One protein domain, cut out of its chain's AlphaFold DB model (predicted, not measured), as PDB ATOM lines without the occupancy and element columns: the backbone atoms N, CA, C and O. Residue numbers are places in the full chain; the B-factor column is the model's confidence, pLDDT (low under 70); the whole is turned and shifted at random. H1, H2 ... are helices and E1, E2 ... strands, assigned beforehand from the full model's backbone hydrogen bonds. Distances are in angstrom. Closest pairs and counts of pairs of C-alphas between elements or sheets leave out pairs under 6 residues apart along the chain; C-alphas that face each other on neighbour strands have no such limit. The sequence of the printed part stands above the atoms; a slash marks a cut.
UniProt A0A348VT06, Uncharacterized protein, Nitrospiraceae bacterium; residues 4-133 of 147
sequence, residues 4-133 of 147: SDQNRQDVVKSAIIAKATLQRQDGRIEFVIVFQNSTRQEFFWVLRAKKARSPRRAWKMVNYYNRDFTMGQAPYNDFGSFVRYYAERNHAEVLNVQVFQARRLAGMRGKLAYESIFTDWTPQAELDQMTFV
ATOM      1  N   SER A   4     181.465 330.713 218.324       61.41
ATOM      2  CA  SER A   4     182.259 329.549 217.916       61.41
ATOM      3  C   SER A   4     181.817 328.930 216.579       61.41
ATOM      4  O   SER A   4     182.660 328.488 215.795       61.41
ATOM      5  N   ASP A   5     180.519 328.930 216.267       68.69
ATOM      6  CA  ASP A   5     180.010 328.429 214.985       68.69
ATOM      7  C   ASP A   5     180.313 329.400 213.840       68.69
ATOM      8  O   ASP A   5     180.637 328.960 212.736       68.69
ATOM      9  N   GLN A   6     180.274 330.708 214.110       68.62
ATOM     10  CA  GLN A   6     180.671 331.743 213.153       68.62
ATOM     11  C   GLN A   6     182.160 331.613 212.793       68.62
ATOM     12  O   GLN A   6     182.508 331.472 211.621       68.62
ATOM     13  N   ASN A   7     183.017 331.494 213.806       66.94
ATOM     14  CA  ASN A   7     184.454 331.291 213.648       66.94
ATOM     15  C   ASN A   7     184.791 330.072 212.776       66.94
ATOM     16  O   ASN A   7     185.635 330.132 211.880       66.94
ATOM     17  N   ARG A   8     184.106 328.944 213.001       70.06
ATOM     18  CA  ARG A   8     184.278 327.731 212.187       70.06
ATOM     19  C   ARG A   8     183.863 327.950 210.737       70.06
ATOM     20  O   ARG A   8     184.538 327.456 209.835       70.06
ATOM     21  N   GLN A   9     182.769 328.672 210.498       74.69
ATOM     22  CA  GLN A   9     182.335 328.981 209.137       74.69
ATOM     23  C   GLN A   9     183.354 329.845 208.396       74.69
ATOM     24  O   GLN A   9     183.597 329.591 207.217       74.69
ATOM     25  N   ASP A  10     183.981 330.808 209.065       72.00
ATOM     26  CA  ASP A  10     184.953 331.703 208.434       72.00
ATOM     27  C   ASP A  10     186.247 330.967 208.059       72.00
ATOM     28  O   ASP A  10     186.754 331.114 206.939       72.00
ATOM     29  N   VAL A  11     186.710 330.053 208.919       74.12
ATOM     30  CA  VAL A  11     187.804 329.120 208.596       74.12
ATOM     31  C   VAL A  11     187.442 328.263 207.379       74.12
ATOM     32  O   VAL A  11     188.174 328.230 206.383       74.12
ATOM     33  N   VAL A  12     186.268 327.624 207.412       76.38
ATOM     34  CA  VAL A  12     185.774 326.721 206.360       76.38
ATOM     35  C   VAL A  12     185.354 327.461 205.085       76.38
ATOM     36  O   VAL A  12     185.087 326.799 204.087       76.38
ATOM     37  N   LYS A  13     185.334 328.795 205.039       80.62
ATOM     38  CA  LYS A  13     185.164 329.571 203.794       80.62
ATOM     39  C   LYS A  13     186.491 330.010 203.181       80.62
ATOM     40  O   LYS A  13     186.555 330.204 201.969       80.62
ATOM     41  N   SER A  14     187.555 330.104 203.975       80.19
ATOM     42  CA  SER A  14     188.857 330.588 203.509       80.19
ATOM     43  C   SER A  14     189.518 329.682 202.461       80.19
ATOM     44  O   SER A  14     189.069 328.560 202.197       80.19
ATOM     45  N   ALA A  15     190.574 330.168 201.810       85.12
ATOM     46  CA  ALA A  15     191.282 329.393 200.796       85.12
ATOM     47  C   ALA A  15     191.876 328.105 201.385       85.12
ATOM     48  O   ALA A  15     192.269 328.055 202.547       85.12
ATOM     49  N   ILE A  16     191.953 327.051 200.579       89.88
ATOM     50  CA  ILE A  16     192.617 325.806 200.972       89.88
ATOM     51  C   ILE A  16     194.106 325.944 200.654       89.88
ATOM     52  O   ILE A  16     194.461 326.226 199.511       89.88
ATOM     53  N   ILE A  17     194.974 325.731 201.644       88.75
ATOM     54  CA  ILE A  17     196.432 325.786 201.447       88.75
ATOM     55  C   ILE A  17     197.046 324.399 201.266       88.75
ATOM     56  O   ILE A  17     198.045 324.263 200.557       88.75
ATOM     57  N   ALA A  18     196.418 323.370 201.839       91.25
ATOM     58  CA  ALA A  18     196.762 321.973 201.621       91.25
ATOM     59  C   ALA A  18     195.516 321.085 201.723       91.25
ATOM     60  O   ALA A  18     194.596 321.369 202.494       91.25
ATOM     61  N   LYS A  19     195.476 320.018 200.926       95.19
ATOM     62  CA  LYS A  19     194.377 319.055 200.869       95.19
ATOM     63  C   LYS A  19     194.922 317.658 200.619       95.19
ATOM     64  O   LYS A  19     195.692 317.456 199.689       95.19
ATOM     65  N   ALA A  20     194.428 316.688 201.365       96.56
ATOM     66  CA  ALA A  20     194.540 315.283 201.037       96.56
ATOM     67  C   ALA A  20     193.150 314.676 200.871       96.56
ATOM     68  O   ALA A  20     192.181 315.142 201.470       96.56
ATOM     69  N   THR A  21     193.056 313.664 200.019       96.94
ATOM     70  CA  THR A  21     191.852 312.862 199.802       96.94
ATOM     71  C   THR A  21     192.171 311.433 200.188       96.94
ATOM     72  O   THR A  21     193.154 310.880 199.702       96.94
ATOM     73  N   LEU A  22     191.352 310.864 201.061       97.12
ATOM     74  CA  LEU A  22     191.505 309.515 201.568       97.12
ATOM     75  C   LEU A  22     190.223 308.723 201.329       97.12
ATOM     76  O   LEU A  22     189.127 309.290 201.326       97.12
ATOM     77  N   GLN A  23     190.367 307.415 201.164       96.88
ATOM     78  CA  GLN A  23     189.262 306.472 201.086       96.88
ATOM     79  C   GLN A  23     189.369 305.466 202.226       96.88
ATOM     80  O   GLN A  23     190.348 304.740 202.348       96.88
ATOM     81  N   ARG A  24     188.354 305.434 203.083       94.06
ATOM     82  CA  ARG A  24     188.211 304.434 204.142       94.06
ATOM     83  C   ARG A  24     187.929 303.058 203.531       94.06
ATOM     84  O   ARG A  24     187.354 302.973 202.447       94.06
ATOM     85  N   GLN A  25     188.230 301.988 204.267       92.00
ATOM     86  CA  GLN A  25     187.855 300.616 203.884       92.00
ATOM     87  C   GLN A  25     186.351 300.435 203.600       92.00
ATOM     88  O   GLN A  25     185.982 299.634 202.750       92.00
ATOM     89  N   ASP A  26     185.480 301.209 204.260       90.88
ATOM     90  CA  ASP A  26     184.027 301.204 204.021       90.88
ATOM     91  C   ASP A  26     183.602 302.004 202.767       90.88
ATOM     92  O   ASP A  26     182.415 302.238 202.535       90.88
ATOM     93  N   GLY A  27     184.568 302.461 201.963       89.75
ATOM     94  CA  GLY A  27     184.356 303.232 200.743       89.75
ATOM     95  C   GLY A  27     184.044 304.712 200.970       89.75
ATOM     96  O   GLY A  27     183.859 305.448 199.996       89.75
ATOM     97  N   ARG A  28     183.988 305.192 202.221       91.88
ATOM     98  CA  ARG A  28     183.752 306.615 202.504       91.88
ATOM     99  C   ARG A  28     184.965 307.458 202.139       91.88
ATOM    100  O   ARG A  28     186.107 307.059 202.351       91.88
ATOM    101  N   ILE A  29     184.698 308.663 201.641       96.38
ATOM    102  CA  ILE A  29     185.741 309.625 201.295       96.38
ATOM    103  C   ILE A  29     185.907 310.645 202.410       96.38
ATOM    104  O   ILE A  29     184.943 311.298 202.823       96.38
ATOM    105  N   GLU A  30     187.152 310.832 202.821       96.31
ATOM    106  CA  GLU A  30     187.562 311.854 203.769       96.31
ATOM    107  C   GLU A  30     188.554 312.813 203.117       96.31
ATOM    108  O   GLU A  30     189.379 312.449 202.279       96.31
ATOM    109  N   PHE A  31     188.456 314.077 203.499       95.62
ATOM    110  CA  PHE A  31     189.391 315.116 203.132       95.62
ATOM    111  C   PHE A  31     190.089 315.600 204.387       95.62
ATOM    112  O   PHE A  31     189.422 316.050 205.317       95.62
ATOM    113  N   VAL A  32     191.416 315.565 204.377       94.00
ATOM    114  CA  VAL A  32     192.232 316.259 205.374       94.00
ATOM    115  C   VAL A  32     192.640 317.591 204.769       94.00
ATOM    116  O   VAL A  32     193.232 317.625 203.691       94.00
ATOM    117  N   ILE A  33     192.287 318.693 205.416       91.75
ATOM    118  CA  ILE A  33     192.414 320.031 204.848       91.75
ATOM    119  C   ILE A  33     193.090 320.964 205.832       91.75
ATOM    120  O   ILE A  33     192.776 320.980 207.018       91.75
ATOM    121  N   VAL A  34     193.968 321.798 205.291       88.25
ATOM    122  CA  VAL A  34     194.479 322.974 205.975       88.25
ATOM    123  C   VAL A  34     193.931 324.201 205.261       88.25
ATOM    124  O   VAL A  34     194.099 324.373 204.047       88.25
ATOM    125  N   PHE A  35     193.231 325.033 206.020       86.19
ATOM    126  CA  PHE A  35     192.656 326.283 205.547       86.19
ATOM    127  C   PHE A  35     193.618 327.445 205.801       86.19
ATOM    128  O   PHE A  35     194.393 327.419 206.749       86.19
ATOM    129  N   GLN A  36     193.569 328.457 204.937       78.56
ATOM    130  CA  GLN A  36     194.398 329.656 205.033       78.56
ATOM    131  C   GLN A  36     194.085 330.432 206.304       78.56
ATOM    132  O   GLN A  36     194.998 330.840 207.016       78.56
ATOM    133  N   ASN A  37     192.796 330.651 206.564       71.88
ATOM    134  CA  ASN A  37     192.366 331.230 207.820       71.88
ATOM    135  C   ASN A  37     192.186 330.049 208.758       71.88
ATOM    136  O   ASN A  37     191.098 329.496 208.849       71.88
ATOM    137  N   SER A  38     193.260 329.595 209.388       61.25
ATOM    138  CA  SER A  38     193.134 328.919 210.672       61.25
ATOM    139  C   SER A  38     193.200 329.984 211.766       61.25
ATOM    140  O   SER A  38     193.542 331.140 211.509       61.25
ATOM    141  N   THR A  39     192.887 329.613 213.005       57.91
ATOM    142  CA  THR A  39     193.332 330.420 214.155       57.91
ATOM    143  C   THR A  39     194.862 330.546 214.143       57.91
ATOM    144  O   THR A  39     195.528 329.946 213.294       57.91
ATOM    145  N   ARG A  40     195.449 331.215 215.138       53.38
ATOM    146  CA  ARG A  40     196.911 331.277 215.301       53.38
ATOM    147  C   ARG A  40     197.612 329.898 215.330       53.38
ATOM    148  O   ARG A  40     198.815 329.857 215.126       53.38
ATOM    149  N   GLN A  41     196.885 328.783 215.500       58.91
ATOM    150  CA  GLN A  41     197.378 327.400 215.375       58.91
ATOM    151  C   GLN A  41     197.002 326.717 214.042       58.91
ATOM    152  O   GLN A  41     195.909 326.929 213.506       58.91
ATOM    153  N   GLU A  42     197.889 325.846 213.536       68.00
ATOM    154  CA  GLU A  42     197.636 324.981 212.374       68.00
ATOM    155  C   GLU A  42     196.663 323.852 212.753       68.00
ATOM    156  O   GLU A  42     196.950 323.020 213.616       68.00
ATOM    157  N   PHE A  43     195.517 323.801 212.069       77.75
ATOM    158  CA  PHE A  43     194.531 322.734 212.223       77.75
ATOM    159  C   PHE A  43     194.462 321.854 210.983       77.75
ATOM    160  O   PHE A  43     194.316 322.347 209.861       77.75
ATOM    161  N   PHE A  44     194.439 320.546 211.210       86.69
ATOM    162  CA  PHE A  44     194.070 319.564 210.202       86.69
ATOM    163  C   PHE A  44     192.578 319.265 210.319       86.69
ATOM    164  O   PHE A  44     192.128 318.568 211.229       86.69
ATOM    165  N   TRP A  45     191.799 319.816 209.394       88.88
ATOM    166  CA  TRP A  45     190.358 319.621 209.323       88.88
ATOM    167  C   TRP A  45     190.054 318.330 208.584       88.88
ATOM    168  O   TRP A  45     190.446 318.177 207.432       88.88
ATOM    169  N   VAL A  46     189.317 317.428 209.220       91.62
ATOM    170  CA  VAL A  46     188.832 316.200 208.597       91.62
ATOM    171  C   VAL A  46     187.364 316.365 208.250       91.62
ATOM    172  O   VAL A  46     186.500 316.498 209.123       91.62
ATOM    173  N   LEU A  47     187.072 316.336 206.953       93.19
ATOM    174  CA  LEU A  47     185.716 316.434 206.434       93.19
ATOM    175  C   LEU A  47     185.369 315.196 205.615       93.19
ATOM    176  O   LEU A  47     186.143 314.775 204.766       93.19
ATOM    177  N   ARG A  48     184.170 314.653 205.800       94.19
ATOM    178  CA  ARG A  48     183.644 313.554 204.982       94.19
ATOM    179  C   ARG A  48     182.859 314.073 203.791       94.19
ATOM    180  O   ARG A  48     182.172 315.097 203.878       94.19
ATOM    181  N   ALA A  49     182.867 313.307 202.710       93.69
ATOM    182  CA  ALA A  49     182.012 313.529 201.558       93.69
ATOM    183  C   ALA A  49     181.508 312.218 200.953       93.69
ATOM    184  O   ALA A  49     182.065 311.148 201.171       93.69
ATOM    185  N   LYS A  50     180.439 312.317 200.151       89.88
ATOM    186  CA  LYS A  50     179.879 311.157 199.444       89.88
ATOM    187  C   LYS A  50     180.800 310.649 198.328       89.88
ATOM    188  O   LYS A  50     180.760 309.468 198.018       89.88
ATOM    189  N   LYS A  51     181.564 311.535 197.676       92.12
ATOM    190  CA  LYS A  51     182.454 311.220 196.544       92.12
ATOM    191  C   LYS A  51     183.703 312.111 196.577       92.12
ATOM    192  O   LYS A  51     183.637 313.248 197.042       92.12
ATOM    193  N   ALA A  52     184.803 311.664 195.970       90.56
ATOM    194  CA  ALA A  52     186.061 312.425 195.875       90.56
ATOM    195  C   ALA A  52     185.930 313.780 195.156       90.56
ATOM    196  O   ALA A  52     186.646 314.732 195.462       90.56
ATOM    197  N   ARG A  53     184.971 313.890 194.229       91.31
ATOM    198  CA  ARG A  53     184.674 315.118 193.474       91.31
ATOM    199  C   ARG A  53     183.506 315.923 194.052       91.31
ATOM    200  O   ARG A  53     182.992 316.818 193.389       91.31
ATOM    201  N   SER A  54     183.030 315.599 195.258       89.81
ATOM    202  CA  SER A  54     181.936 316.354 195.875       89.81
ATOM    203  C   SER A  54     182.332 317.823 196.091       89.81
ATOM    204  O   SER A  54     183.449 318.084 196.545       89.81
ATOM    205  N   PRO A  55     181.427 318.786 195.830       89.75
ATOM    206  CA  PRO A  55     181.703 320.199 196.061       89.75
ATOM    207  C   PRO A  55     181.818 320.498 197.561       89.75
ATOM    208  O   PRO A  55     181.157 319.852 198.375       89.75
ATOM    209  N   ARG A  56     182.590 321.531 197.922       88.00
ATOM    210  CA  ARG A  56     182.892 321.917 199.316       88.00
ATOM    211  C   ARG A  56     181.658 322.048 200.215       88.00
ATOM    212  O   ARG A  56     181.669 321.568 201.340       88.00
ATOM    213  N   ARG A  57     180.561 322.618 199.703       86.88
ATOM    214  CA  ARG A  57     179.282 322.770 200.436       86.88
ATOM    215  C   ARG A  57     178.645 321.448 200.886       86.88
ATOM    216  O   ARG A  57     177.815 321.440 201.786       86.88
ATOM    217  N   ALA A  58     178.996 320.340 200.231       88.69
ATOM    218  CA  ALA A  58     178.486 319.010 200.551       88.69
ATOM    219  C   ALA A  58     179.364 318.269 201.569       88.69
ATOM    220  O   ALA A  58     178.996 317.177 202.004       88.69
ATOM    221  N   TRP A  59     180.519 318.831 201.933       91.31
ATOM    222  CA  TRP A  59     181.405 318.229 202.917       91.31
ATOM    223  C   TRP A  59     180.818 318.409 204.310       91.31
ATOM    224  O   TRP A  59     180.217 319.436 204.630       91.31
ATOM    225  N   LYS A  60     180.968 317.386 205.145       90.31
ATOM    226  CA  LYS A  60     180.509 317.410 206.531       90.31
ATOM    227  C   LYS A  60     181.709 317.272 207.439       90.31
ATOM    228  O   LYS A  60     182.548 316.408 207.219       90.31
ATOM    229  N   MET A  61     181.775 318.124 208.450       87.88
ATOM    230  CA  MET A  61     182.834 318.050 209.442       87.88
ATOM    231  C   MET A  61     182.762 316.712 210.184       87.88
ATOM    232  O   MET A  61     181.671 316.288 210.565       87.88
ATOM    233  N   VAL A  62     183.908 316.053 210.346       87.88
ATOM    234  CA  VAL A  62     184.045 314.821 211.137       87.88
ATOM    235  C   VAL A  62     184.837 315.121 212.394       87.88
ATOM    236  O   VAL A  62     184.345 314.909 213.495       87.88
ATOM    237  N   ASN A  63     186.055 315.634 212.222       85.25
ATOM    238  CA  ASN A  63     186.965 315.918 213.321       85.25
ATOM    239  C   ASN A  63     187.989 316.985 212.915       85.25
ATOM    240  O   ASN A  63     188.156 317.263 211.731       85.25
ATOM    241  N   TYR A  64     188.681 317.586 213.873       84.31
ATOM    242  CA  TYR A  64     189.845 318.433 213.627       84.31
ATOM    243  C   TYR A  64     190.967 318.009 214.570       84.31
ATOM    244  O   TYR A  64     190.719 317.590 215.698       84.31
ATOM    245  N   TYR A  65     192.203 318.134 214.105       80.44
ATOM    246  CA  TYR A  65     193.389 317.865 214.906       80.44
ATOM    247  C   TYR A  65     194.206 319.139 215.000       80.44
ATOM    248  O   TYR A  65     194.483 319.782 213.986       80.44
ATOM    249  N   ASN A  66     194.572 319.505 216.224       75.50
ATOM    250  CA  ASN A  66     195.551 320.550 216.445       75.50
ATOM    251  C   ASN A  66     196.939 319.980 216.172       75.50
ATOM    252  O   ASN A  66     197.280 318.890 216.644       75.50
ATOM    253  N   ARG A  67     197.744 320.720 215.425       67.88
ATOM    254  CA  ARG A  67     199.167 320.455 215.366       67.88
ATOM    255  C   ARG A  67     199.826 321.114 216.572       67.88
ATOM    256  O   ARG A  67     200.300 322.244 216.500       67.88
ATOM    257  N   ASP A  68     199.823 320.399 217.690       56.12
ATOM    258  CA  ASP A  68     200.477 320.879 218.897       56.12
ATOM    259  C   ASP A  68     202.003 320.754 218.755       56.12
ATOM    260  O   ASP A  68     202.570 319.666 218.841       56.12
ATOM    261  N   PHE A  69     202.669 321.877 218.484       52.34
ATOM    262  CA  PHE A  69     204.131 321.955 218.413       52.34
ATOM    263  C   PHE A  69     204.795 321.969 219.798       52.34
ATOM    264  O   PHE A  69     206.020 321.910 219.869       52.34
ATOM    265  N   THR A  70     204.026 322.067 220.891       45.91
ATOM    266  CA  THR A  70     204.592 322.100 222.251       45.91
ATOM    267  C   THR A  70     204.956 320.711 222.776       45.91
ATOM    268  O   THR A  70     205.753 320.591 223.705       45.91
ATOM    269  N   MET A  71     204.451 319.648 222.145       44.41
ATOM    270  CA  MET A  71     204.774 318.269 222.500       44.41
ATOM    271  C   MET A  71     205.929 317.779 221.622       44.41
ATOM    272  O   MET A  71     205.738 317.445 220.454       44.41
ATOM    273  N   GLY A  72     207.139 317.722 222.183       44.75
ATOM    274  CA  GLY A  72     208.395 317.377 221.494       44.75
ATOM    275  C   GLY A  72     208.488 315.978 220.854       44.75
ATOM    276  O   GLY A  72     209.578 315.571 220.468       44.75
ATOM    277  N   GLN A  73     207.381 315.242 220.724       54.47
ATOM    278  CA  GLN A  73     207.292 313.921 220.090       54.47
ATOM    279  C   GLN A  73     205.965 313.733 219.329       54.47
ATOM    280  O   GLN A  73     205.306 312.701 219.444       54.47
ATOM    281  N   ALA A  74     205.523 314.725 218.551       62.66
ATOM    282  CA  ALA A  74     204.420 314.484 217.622       62.66
ATOM    283  C   ALA A  74     204.842 313.414 216.584       62.66
ATOM    284  O   ALA A  74     205.927 313.530 216.011       62.66
ATOM    285  N   PRO A  75     204.007 312.400 216.274       67.06
ATOM    286  CA  PRO A  75     204.349 311.354 215.299       67.06
ATOM    287  C   PRO A  75     204.406 311.868 213.845       67.06
ATOM    288  O   PRO A  75     204.622 311.094 212.915       67.06
ATOM    289  N   TYR A  76     204.192 313.169 213.629       71.94
ATOM    290  CA  TYR A  76     204.191 313.829 212.330       71.94
ATOM    291  C   TYR A  76     204.797 315.235 212.420       71.94
ATOM    292  O   TYR A  76     204.529 315.997 213.347       71.94
ATOM    293  N   ASN A  77     205.570 315.603 211.396       74.00
ATOM    294  CA  ASN A  77     206.354 316.843 211.343       74.00
ATOM    295  C   ASN A  77     205.980 317.762 210.176       74.00
ATOM    296  O   ASN A  77     206.559 318.839 210.028       74.00
ATOM    297  N   ASP A  78     205.004 317.373 209.364       79.81
ATOM    298  CA  ASP A  78     204.460 318.138 208.248       79.81
ATOM    299  C   ASP A  78     203.073 317.597 207.859       79.81
ATOM    300  O   ASP A  78     202.579 316.615 208.416       79.81
ATOM    301  N   PHE A  79     202.427 318.257 206.898       86.31
ATOM    302  CA  PHE A  79     201.111 317.850 206.412       86.31
ATOM    303  C   PHE A  79     201.101 316.431 205.820       86.31
ATOM    304  O   PHE A  79     200.157 315.679 206.045       86.31
ATOM    305  N   GLY A  80     202.140 316.043 205.077       88.69
ATOM    306  CA  GLY A  80     202.202 314.735 204.425       88.69
ATOM    307  C   GLY A  80     202.355 313.590 205.428       88.69
ATOM    308  O   GLY A  80     201.657 312.584 205.327       88.69
ATOM    309  N   SER A  81     203.226 313.760 206.421       88.31
ATOM    310  CA  SER A  81     203.405 312.816 207.529       88.31
ATOM    311  C   SER A  81     202.154 312.718 208.399       88.31
ATOM    312  O   SER A  81     201.774 311.608 208.762       88.31
ATOM    313  N   PHE A  82     201.443 313.829 208.643       89.00
ATOM    314  CA  PHE A  82     200.141 313.777 209.315       89.00
ATOM    315  C   PHE A  82     199.132 312.947 208.518       89.00
ATOM    316  O   PHE A  82     198.449 312.103 209.089       89.00
ATOM    317  N   VAL A  83     199.043 313.157 207.201       92.44
ATOM    318  CA  VAL A  83     198.109 312.417 206.339       92.44
ATOM    319  C   VAL A  83     198.398 310.918 206.362       92.44
ATOM    320  O   VAL A  83     197.451 310.145 206.477       92.44
ATOM    321  N   ARG A  84     199.670 310.500 206.298       91.62
ATOM    322  CA  ARG A  84     200.039 309.076 206.405       91.62
ATOM    323  C   ARG A  84     199.666 308.495 207.764       91.62
ATOM    324  O   ARG A  84     198.945 307.507 207.810       91.62
ATOM    325  N   TYR A  85     200.062 309.159 208.849       90.50
ATOM    326  CA  TYR A  85     199.715 308.740 210.210       90.50
ATOM    327  C   TYR A  85     198.196 308.629 210.401       90.50
ATOM    328  O   TYR A  85     197.686 307.655 210.958       90.50
ATOM    329  N   TYR A  86     197.451 309.620 209.905       91.31
ATOM    330  CA  TYR A  86     195.999 309.613 209.950       91.31
ATOM    331  C   TYR A  86     195.431 308.435 209.157       91.31
ATOM    332  O   TYR A  86     194.559 307.746 209.677       91.31
ATOM    333  N   ALA A  87     195.930 308.188 207.943       93.25
ATOM    334  CA  ALA A  87     195.490 307.100 207.079       93.25
ATOM    335  C   ALA A  87     195.727 305.720 207.710       93.25
ATOM    336  O   ALA A  87     194.801 304.913 207.770       93.25
ATOM    337  N   GLU A  88     196.920 305.485 208.260       91.94
ATOM    338  CA  GLU A  88     197.290 304.239 208.941       91.94
ATOM    339  C   GLU A  88     196.375 303.963 210.136       91.94
ATOM    340  O   GLU A  88     195.737 302.912 210.207       91.94
ATOM    341  N   ARG A  89     196.224 304.944 211.035       90.12
ATOM    342  CA  ARG A  89     195.381 304.820 212.235       90.12
ATOM    343  C   ARG A  89     193.907 304.569 211.910       90.12
ATOM    344  O   ARG A  89     193.169 304.025 212.727       90.12
ATOM    345  N   ASN A  90     193.465 305.021 210.744       90.12
ATOM    346  CA  ASN A  90     192.076 304.966 210.316       90.12
ATOM    347  C   ASN A  90     191.805 303.883 209.274       90.12
ATOM    348  O   ASN A  90     190.676 303.803 208.794       90.12
ATOM    349  N   HIS A  91     192.791 303.056 208.924       93.56
ATOM    350  CA  HIS A  91     192.663 302.077 207.846       93.56
ATOM    351  C   HIS A  91     192.095 302.719 206.564       93.56
ATOM    352  O   HIS A  91     191.073 302.294 206.020       93.56
ATOM    353  N   ALA A  92     192.718 303.816 206.135       94.44
ATOM    354  CA  ALA A  92     192.354 304.547 204.932       94.44
ATOM    355  C   ALA A  92     193.480 304.491 203.898       94.44
ATOM    356  O   ALA A  92     194.660 304.510 204.238       94.44
ATOM    357  N   GLU A  93     193.109 304.482 202.627       96.25
ATOM    358  CA  GLU A  93     194.021 304.641 201.504       96.25
ATOM    359  C   GLU A  93     194.152 306.125 201.148       96.25
ATOM    360  O   GLU A  93     193.156 306.848 201.049       96.25
ATOM    361  N   VAL A  94     195.382 306.599 200.945       96.50
ATOM    362  CA  VAL A  94     195.642 307.976 200.512       96.50
ATOM    363  C   VAL A  94     195.548 308.045 198.991       96.50
ATOM    364  O   VAL A  94     196.444 307.593 198.289       96.50
ATOM    365  N   LEU A  95     194.488 308.668 198.480       95.00
ATOM    366  CA  LEU A  95     194.254 308.791 197.039       95.00
ATOM    367  C   LEU A  95     195.031 309.951 196.409       95.00
ATOM    368  O   LEU A  95     195.443 309.883 195.255       95.00
ATOM    369  N   ASN A  96     195.155 311.070 197.126       95.62
ATOM    370  CA  ASN A  96     195.822 312.265 196.614       95.62
ATOM    371  C   ASN A  96     196.273 313.174 197.757       95.62
ATOM    372  O   ASN A  96     195.532 313.352 198.724       95.62
ATOM    373  N   VAL A  97     197.432 313.815 197.607       95.19
ATOM    374  CA  VAL A  97     197.955 314.833 198.528       95.19
ATOM    375  C   VAL A  97     198.429 316.027 197.713       95.19
ATOM    376  O   VAL A  97     199.265 315.898 196.825       95.19
ATOM    377  N   GLN A  98     197.895 317.205 198.019       93.56
ATOM    378  CA  GLN A  98     198.191 318.449 197.323       93.56
ATOM    379  C   GLN A  98     198.494 319.556 198.326       93.56
ATOM    380  O   GLN A  98     197.706 319.833 199.231       93.56
ATOM    381  N   VAL A  99     199.623 320.228 198.127       91.25
ATOM    382  CA  VAL A  99     199.998 321.435 198.867       91.25
ATOM    383  C   VAL A  99     200.004 322.594 197.879       91.25
ATOM    384  O   VAL A  99     200.896 322.700 197.045       91.25
ATOM    385  N   PHE A 100     198.992 323.456 197.959       88.69
ATOM    386  CA  PHE A 100     198.814 324.575 197.029       88.69
ATOM    387  C   PHE A 100     199.704 325.766 197.385       88.69
ATOM    388  O   PHE A 100     200.161 326.489 196.506       88.69
ATOM    389  N   GLN A 101     199.947 325.990 198.681       84.69
ATOM    390  CA  GLN A 101     200.705 327.143 199.175       84.69
ATOM    391  C   GLN A 101     201.789 326.706 200.170       84.69
ATOM    392  O   GLN A 101     201.703 326.987 201.366       84.69
ATOM    393  N   ALA A 102     202.834 326.032 199.678       82.88
ATOM    394  CA  ALA A 102     203.897 325.455 200.512       82.88
ATOM    395  C   ALA A 102     204.603 326.486 201.414       82.88
ATOM    396  O   ALA A 102     204.815 326.226 202.596       82.88
ATOM    397  N   ARG A 103     204.900 327.688 200.892       79.19
ATOM    398  CA  ARG A 103     205.516 328.775 201.679       79.19
ATOM    399  C   ARG A 103     204.635 329.217 202.844       79.19
ATOM    400  O   ARG A 103     205.131 329.432 203.943       79.19
ATOM    401  N   ARG A 104     203.324 329.334 202.611       75.56
ATOM    402  CA  ARG A 104     202.373 329.735 203.652       75.56
ATOM    403  C   ARG A 104     202.202 328.629 204.689       75.56
ATOM    404  O   ARG A 104     202.255 328.929 205.873       75.56
ATOM    405  N   LEU A 105     202.092 327.371 204.254       78.44
ATOM    406  CA  LEU A 105     202.065 326.206 205.143       78.44
ATOM    407  C   LEU A 105     203.310 326.157 206.047       78.44
ATOM    408  O   LEU A 105     203.184 325.981 207.252       78.44
ATOM    409  N   ALA A 106     204.502 326.396 205.490       75.25
ATOM    410  CA  ALA A 106     205.738 326.480 206.267       75.25
ATOM    411  C   ALA A 106     205.741 327.670 207.247       75.25
ATOM    412  O   ALA A 106     206.169 327.516 208.388       75.25
ATOM    413  N   GLY A 107     205.228 328.834 206.831       67.44
ATOM    414  CA  GLY A 107     205.155 330.045 207.658       67.44
ATOM    415  C   GLY A 107     204.189 329.957 208.844       67.44
ATOM    416  O   GLY A 107     204.386 330.650 209.840       67.44
ATOM    417  N   MET A 108     203.186 329.074 208.796       66.88
ATOM    418  CA  MET A 108     202.301 328.833 209.945       66.88
ATOM    419  C   MET A 108     203.019 328.168 211.125       66.88
ATOM    420  O   MET A 108     202.563 328.300 212.256       66.88
ATOM    421  N   ARG A 109     204.176 327.526 210.900       58.06
ATOM    422  CA  ARG A 109     204.986 326.910 211.967       58.06
ATOM    423  C   ARG A 109     205.553 327.931 212.965       58.06
ATOM    424  O   ARG A 109     205.953 327.537 214.051       58.06
ATOM    425  N   GLY A 110     205.618 329.218 212.602       50.53
ATOM    426  CA  GLY A 110     206.263 330.264 213.406       50.53
ATOM    427  C   GLY A 110     205.345 331.070 214.334       50.53
ATOM    428  O   GLY A 110     205.851 331.840 215.143       50.53
ATOM    429  N   LYS A 111     204.013 330.937 214.242       51.12
ATOM    430  CA  LYS A 111     203.061 331.738 215.040       51.12
ATOM    431  C   LYS A 111     202.568 330.950 216.259       51.12
ATOM    432  O   LYS A 111     201.427 330.518 216.318       51.12
ATOM    433  N   LEU A 112     203.443 330.746 217.242       46.00
ATOM    434  CA  LEU A 112     203.114 330.078 218.505       46.00
ATOM    435  C   LEU A 112     202.712 331.103 219.573       46.00
ATOM    436  O   LEU A 112     203.525 331.481 220.408       46.00
ATOM    437  N   ALA A 113     201.462 331.566 219.553       39.78
ATOM    438  CA  ALA A 113     200.835 332.163 220.733       39.78
ATOM    439  C   ALA A 113     199.306 332.069 220.626       39.78
ATOM    440  O   ALA A 113     198.728 332.356 219.580       39.78
ATOM    441  N   TYR A 114     198.696 331.610 221.717       45.25
ATOM    442  CA  TYR A 114     197.309 331.191 221.930       45.25
ATOM    443  C   TYR A 114     196.209 331.978 221.190       45.25
ATOM    444  O   TYR A 114     196.237 333.203 221.146       45.25
ATOM    445  N   GLU A 115     195.226 331.233 220.657       49.00
ATOM    446  CA  GLU A 115     193.779 331.537 220.609       49.00
ATOM    447  C   GLU A 115     193.067 330.370 219.892       49.00
ATOM    448  O   GLU A 115     193.385 330.018 218.758       49.00
ATOM    449  N   SER A 116     192.156 329.702 220.595       52.03
ATOM    450  CA  SER A 116     191.466 328.478 220.172       52.03
ATOM    451  C   SER A 116     190.241 328.793 219.299       52.03
ATOM    452  O   SER A 116     189.627 329.842 219.469       52.03
ATOM    453  N   ILE A 117     189.784 327.867 218.435       52.09
ATOM    454  CA  ILE A 117     188.481 328.008 217.730       52.09
ATOM    455  C   ILE A 117     187.282 328.076 218.695       52.09
ATOM    456  O   ILE A 117     186.169 328.391 218.275       52.09
ATOM    457  N   PHE A 118     187.504 327.714 219.962       51.56
ATOM    458  CA  PHE A 118     186.511 327.675 221.035       51.56
ATOM    459  C   PHE A 118     186.450 328.957 221.865       51.56
ATOM    460  O   PHE A 118     185.492 329.140 222.607       51.56
ATOM    461  N   THR A 119     187.451 329.825 221.740       52.31
ATOM    462  CA  THR A 119     187.471 331.158 222.347       52.31
ATOM    463  C   THR A 119     187.150 332.204 221.289       52.31
ATOM    464  O   THR A 119     187.288 331.948 220.091       52.31
ATOM    465  N   ASP A 120     186.726 333.386 221.715       50.78
ATOM    466  CA  ASP A 120     186.649 334.530 220.814       50.78
ATOM    467  C   ASP A 120     188.065 334.833 220.311       50.78
ATOM    468  O   ASP A 120     188.955 335.109 221.110       50.78
ATOM    469  N   TRP A 121     188.287 334.710 219.003       52.47
ATOM    470  CA  TRP A 121     189.558 335.039 218.362       52.47
ATOM    471  C   TRP A 121     189.316 336.070 217.275       52.47
ATOM    472  O   TRP A 121     188.286 336.053 216.593       52.47
ATOM    473  N   THR A 122     190.265 336.980 217.125       51.94
ATOM    474  CA  THR A 122     190.222 337.974 216.058       51.94
ATOM    475  C   THR A 122     190.723 337.313 214.771       51.94
ATOM    476  O   THR A 122     191.831 336.764 214.771       51.94
ATOM    477  N   PRO A 123     189.951 337.329 213.667       50.97
ATOM    478  CA  PRO A 123     190.392 336.807 212.381       50.97
ATOM    479  C   PRO A 123     191.801 337.288 212.021       50.97
ATOM    480  O   PRO A 123     192.106 338.472 212.138       50.97
ATOM    481  N   GLN A 124     192.669 336.396 211.528       50.78
ATOM    482  CA  GLN A 124     194.049 336.764 211.172       50.78
ATOM    483  C   GLN A 124     194.098 337.933 210.170       50.78
ATOM    484  O   GLN A 124     195.013 338.740 210.239       50.78
ATOM    485  N   ALA A 125     193.099 338.063 209.289       48.84
ATOM    486  CA  ALA A 125     192.985 339.190 208.362       48.84
ATOM    487  C   ALA A 125     192.788 340.545 209.071       48.84
ATOM    488  O   ALA A 125     193.306 341.553 208.600       48.84
ATOM    489  N   GLU A 126     192.081 340.570 210.200       49.72
ATOM    490  CA  GLU A 126     191.901 341.762 211.039       49.72
ATOM    491  C   GLU A 126     193.144 342.024 211.901       49.72
ATOM    492  O   GLU A 126     193.555 343.170 212.054       49.72
ATOM    493  N   LEU A 127     193.806 340.969 212.394       48.88
ATOM    494  CA  LEU A 127     195.095 341.094 213.084       48.88
ATOM    495  C   LEU A 127     196.192 341.629 212.164       48.88
ATOM    496  O   LEU A 127     196.959 342.492 212.578       48.88
ATOM    497  N   ASP A 128     196.252 341.144 210.922       45.69
ATOM    498  CA  ASP A 128     197.198 341.627 209.922       45.69
ATOM    499  C   ASP A 128     196.927 343.123 209.667       45.69
ATOM    500  O   ASP A 128     197.850 343.931 209.748       45.69
ATOM    501  N   GLN A 129     195.661 343.536 209.511       46.62
ATOM    502  CA  GLN A 129     195.290 344.956 209.415       46.62
ATOM    503  C   GLN A 129     195.692 345.770 210.656       46.62
ATOM    504  O   GLN A 129     196.233 346.859 210.493       46.62
ATOM    505  N   MET A 130     195.514 345.247 211.876       40.66
ATOM    506  CA  MET A 130     195.940 345.918 213.113       40.66
ATOM    507  C   MET A 130     197.467 346.032 213.236       40.66
ATOM    508  O   MET A 130     197.957 347.066 213.677       40.66
ATOM    509  N   THR A 131     198.239 345.027 212.809       43.22
ATOM    510  CA  THR A 131     199.713 345.108 212.807       43.22
ATOM    511  C   THR A 131     200.271 346.078 211.768       43.22
ATOM    512  O   THR A 131     201.365 346.605 211.956       43.22
ATOM    513  N   PHE A 132     199.531 346.348 210.689       40.12
ATOM    514  CA  PHE A 132     199.914 347.349 209.690       40.12
ATOM    515  C   PHE A 132     199.545 348.787 210.093       40.12
ATOM    516  O   PHE A 132     199.947 349.731 209.410       40.12
ATOM    517  N   VAL A 133     198.864 348.995 211.227       40.25
ATOM    518  CA  VAL A 133     198.683 350.334 211.803       40.25
ATOM    519  C   VAL A 133     199.914 350.698 212.643       40.25
ATOM    520  O   VAL A 133     200.003 350.398 213.828       40.25
TER     521      VAL A 133
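Overview. This is residues 4 to 133 of the 147 residues of an uncharacterized protein of Nitrospiraceae bacterium (UniProt A0A348VT06). A twisted, curled sheet of five antiparallel strands has H2 packed on one face, over the side of the sheet where E5 and E1 lie, and the smaller H1 on the opposite face. H3 packs by its first turn near the beginning of E1, while residues 126 to 133, with most of H4, stick out as a free tail that adds to the longest axis. The printed part has 130 residues, with four named helices and five named strands in the order H1 E1 E2 E3 E4 H2 E5 H3 H4; the sheet order is E4 E3 E2 E1 E5, and the class is mixed, helices and strands. The whole is compact, with a radius of gyration of the C-alphas of 14.9 A and spans of 50 by 35 by 25 A.

Along the chain. In the sheet, E1 is residues 16 to 24, 22.1 A long from C-alpha 16 at (192.617, 325.806, 200.972); E2 is residues 29 to 35, 18.5 A; E3 is residues 43 to 49, 18.8 A; E4 is residues 60 to 66, 18.3 A; and E5 is residues 92 to 99, 19.5 A, bending by 62 degrees at residue 95. H2 is residues 79 to 89, 15.4 A, H1 is residues 4 to 13, 14.4 A, and H3 is residues 102 to 110, 14.0 A. H4, residues 124 to 131, 10.2 A, ends with C-alpha 131 at (199.713, 345.108, 212.807).

Arrangement. E1 to E4 form a meander, each strand the antiparallel neighbour of the one before, in hairpins E1 and E2, E2 and E3, E3 and E4. Within hydrogen-bond range are N 20 and O 32 across E1 and E2, at 2.8 A, N 33 and O 45 across E2 and E3, at 2.8 A, and N 46 and O 63 across E3 and E4, at 2.8 A. E5 is antiparallel to E1, with N 21 and O 96 at 2.8 A. H2 is on the sheet; its closest C-alphas to E5 are those of Ala 87 and Glu 93, 6.3 A. H3 is on it too, with Leu 105 and Ile 17 of E1 the closest C-alphas, 6.8 A. H1 is on the face opposite to H2, at a height over the sheet of 10.8 A, and runs across the strands, at 78 degrees to E2 on the local plane. H4 is not on the sheet. Every O i to N i+4 pair is within hydrogen-bond range in H1, H2 and H4, and 3 of 5 in H3.

Size, cuts and confidence. The two C-alphas farthest apart, of Asp 26 and Val 133, are 51.9 A apart. The printed part has no cut; its long links are E4 to H2 and H3 to H4. The mean pLDDT of the printed part is 75.9, and residues 4 to 7, 38 to 42, 67 to 75 and 107 to 133 are under 70.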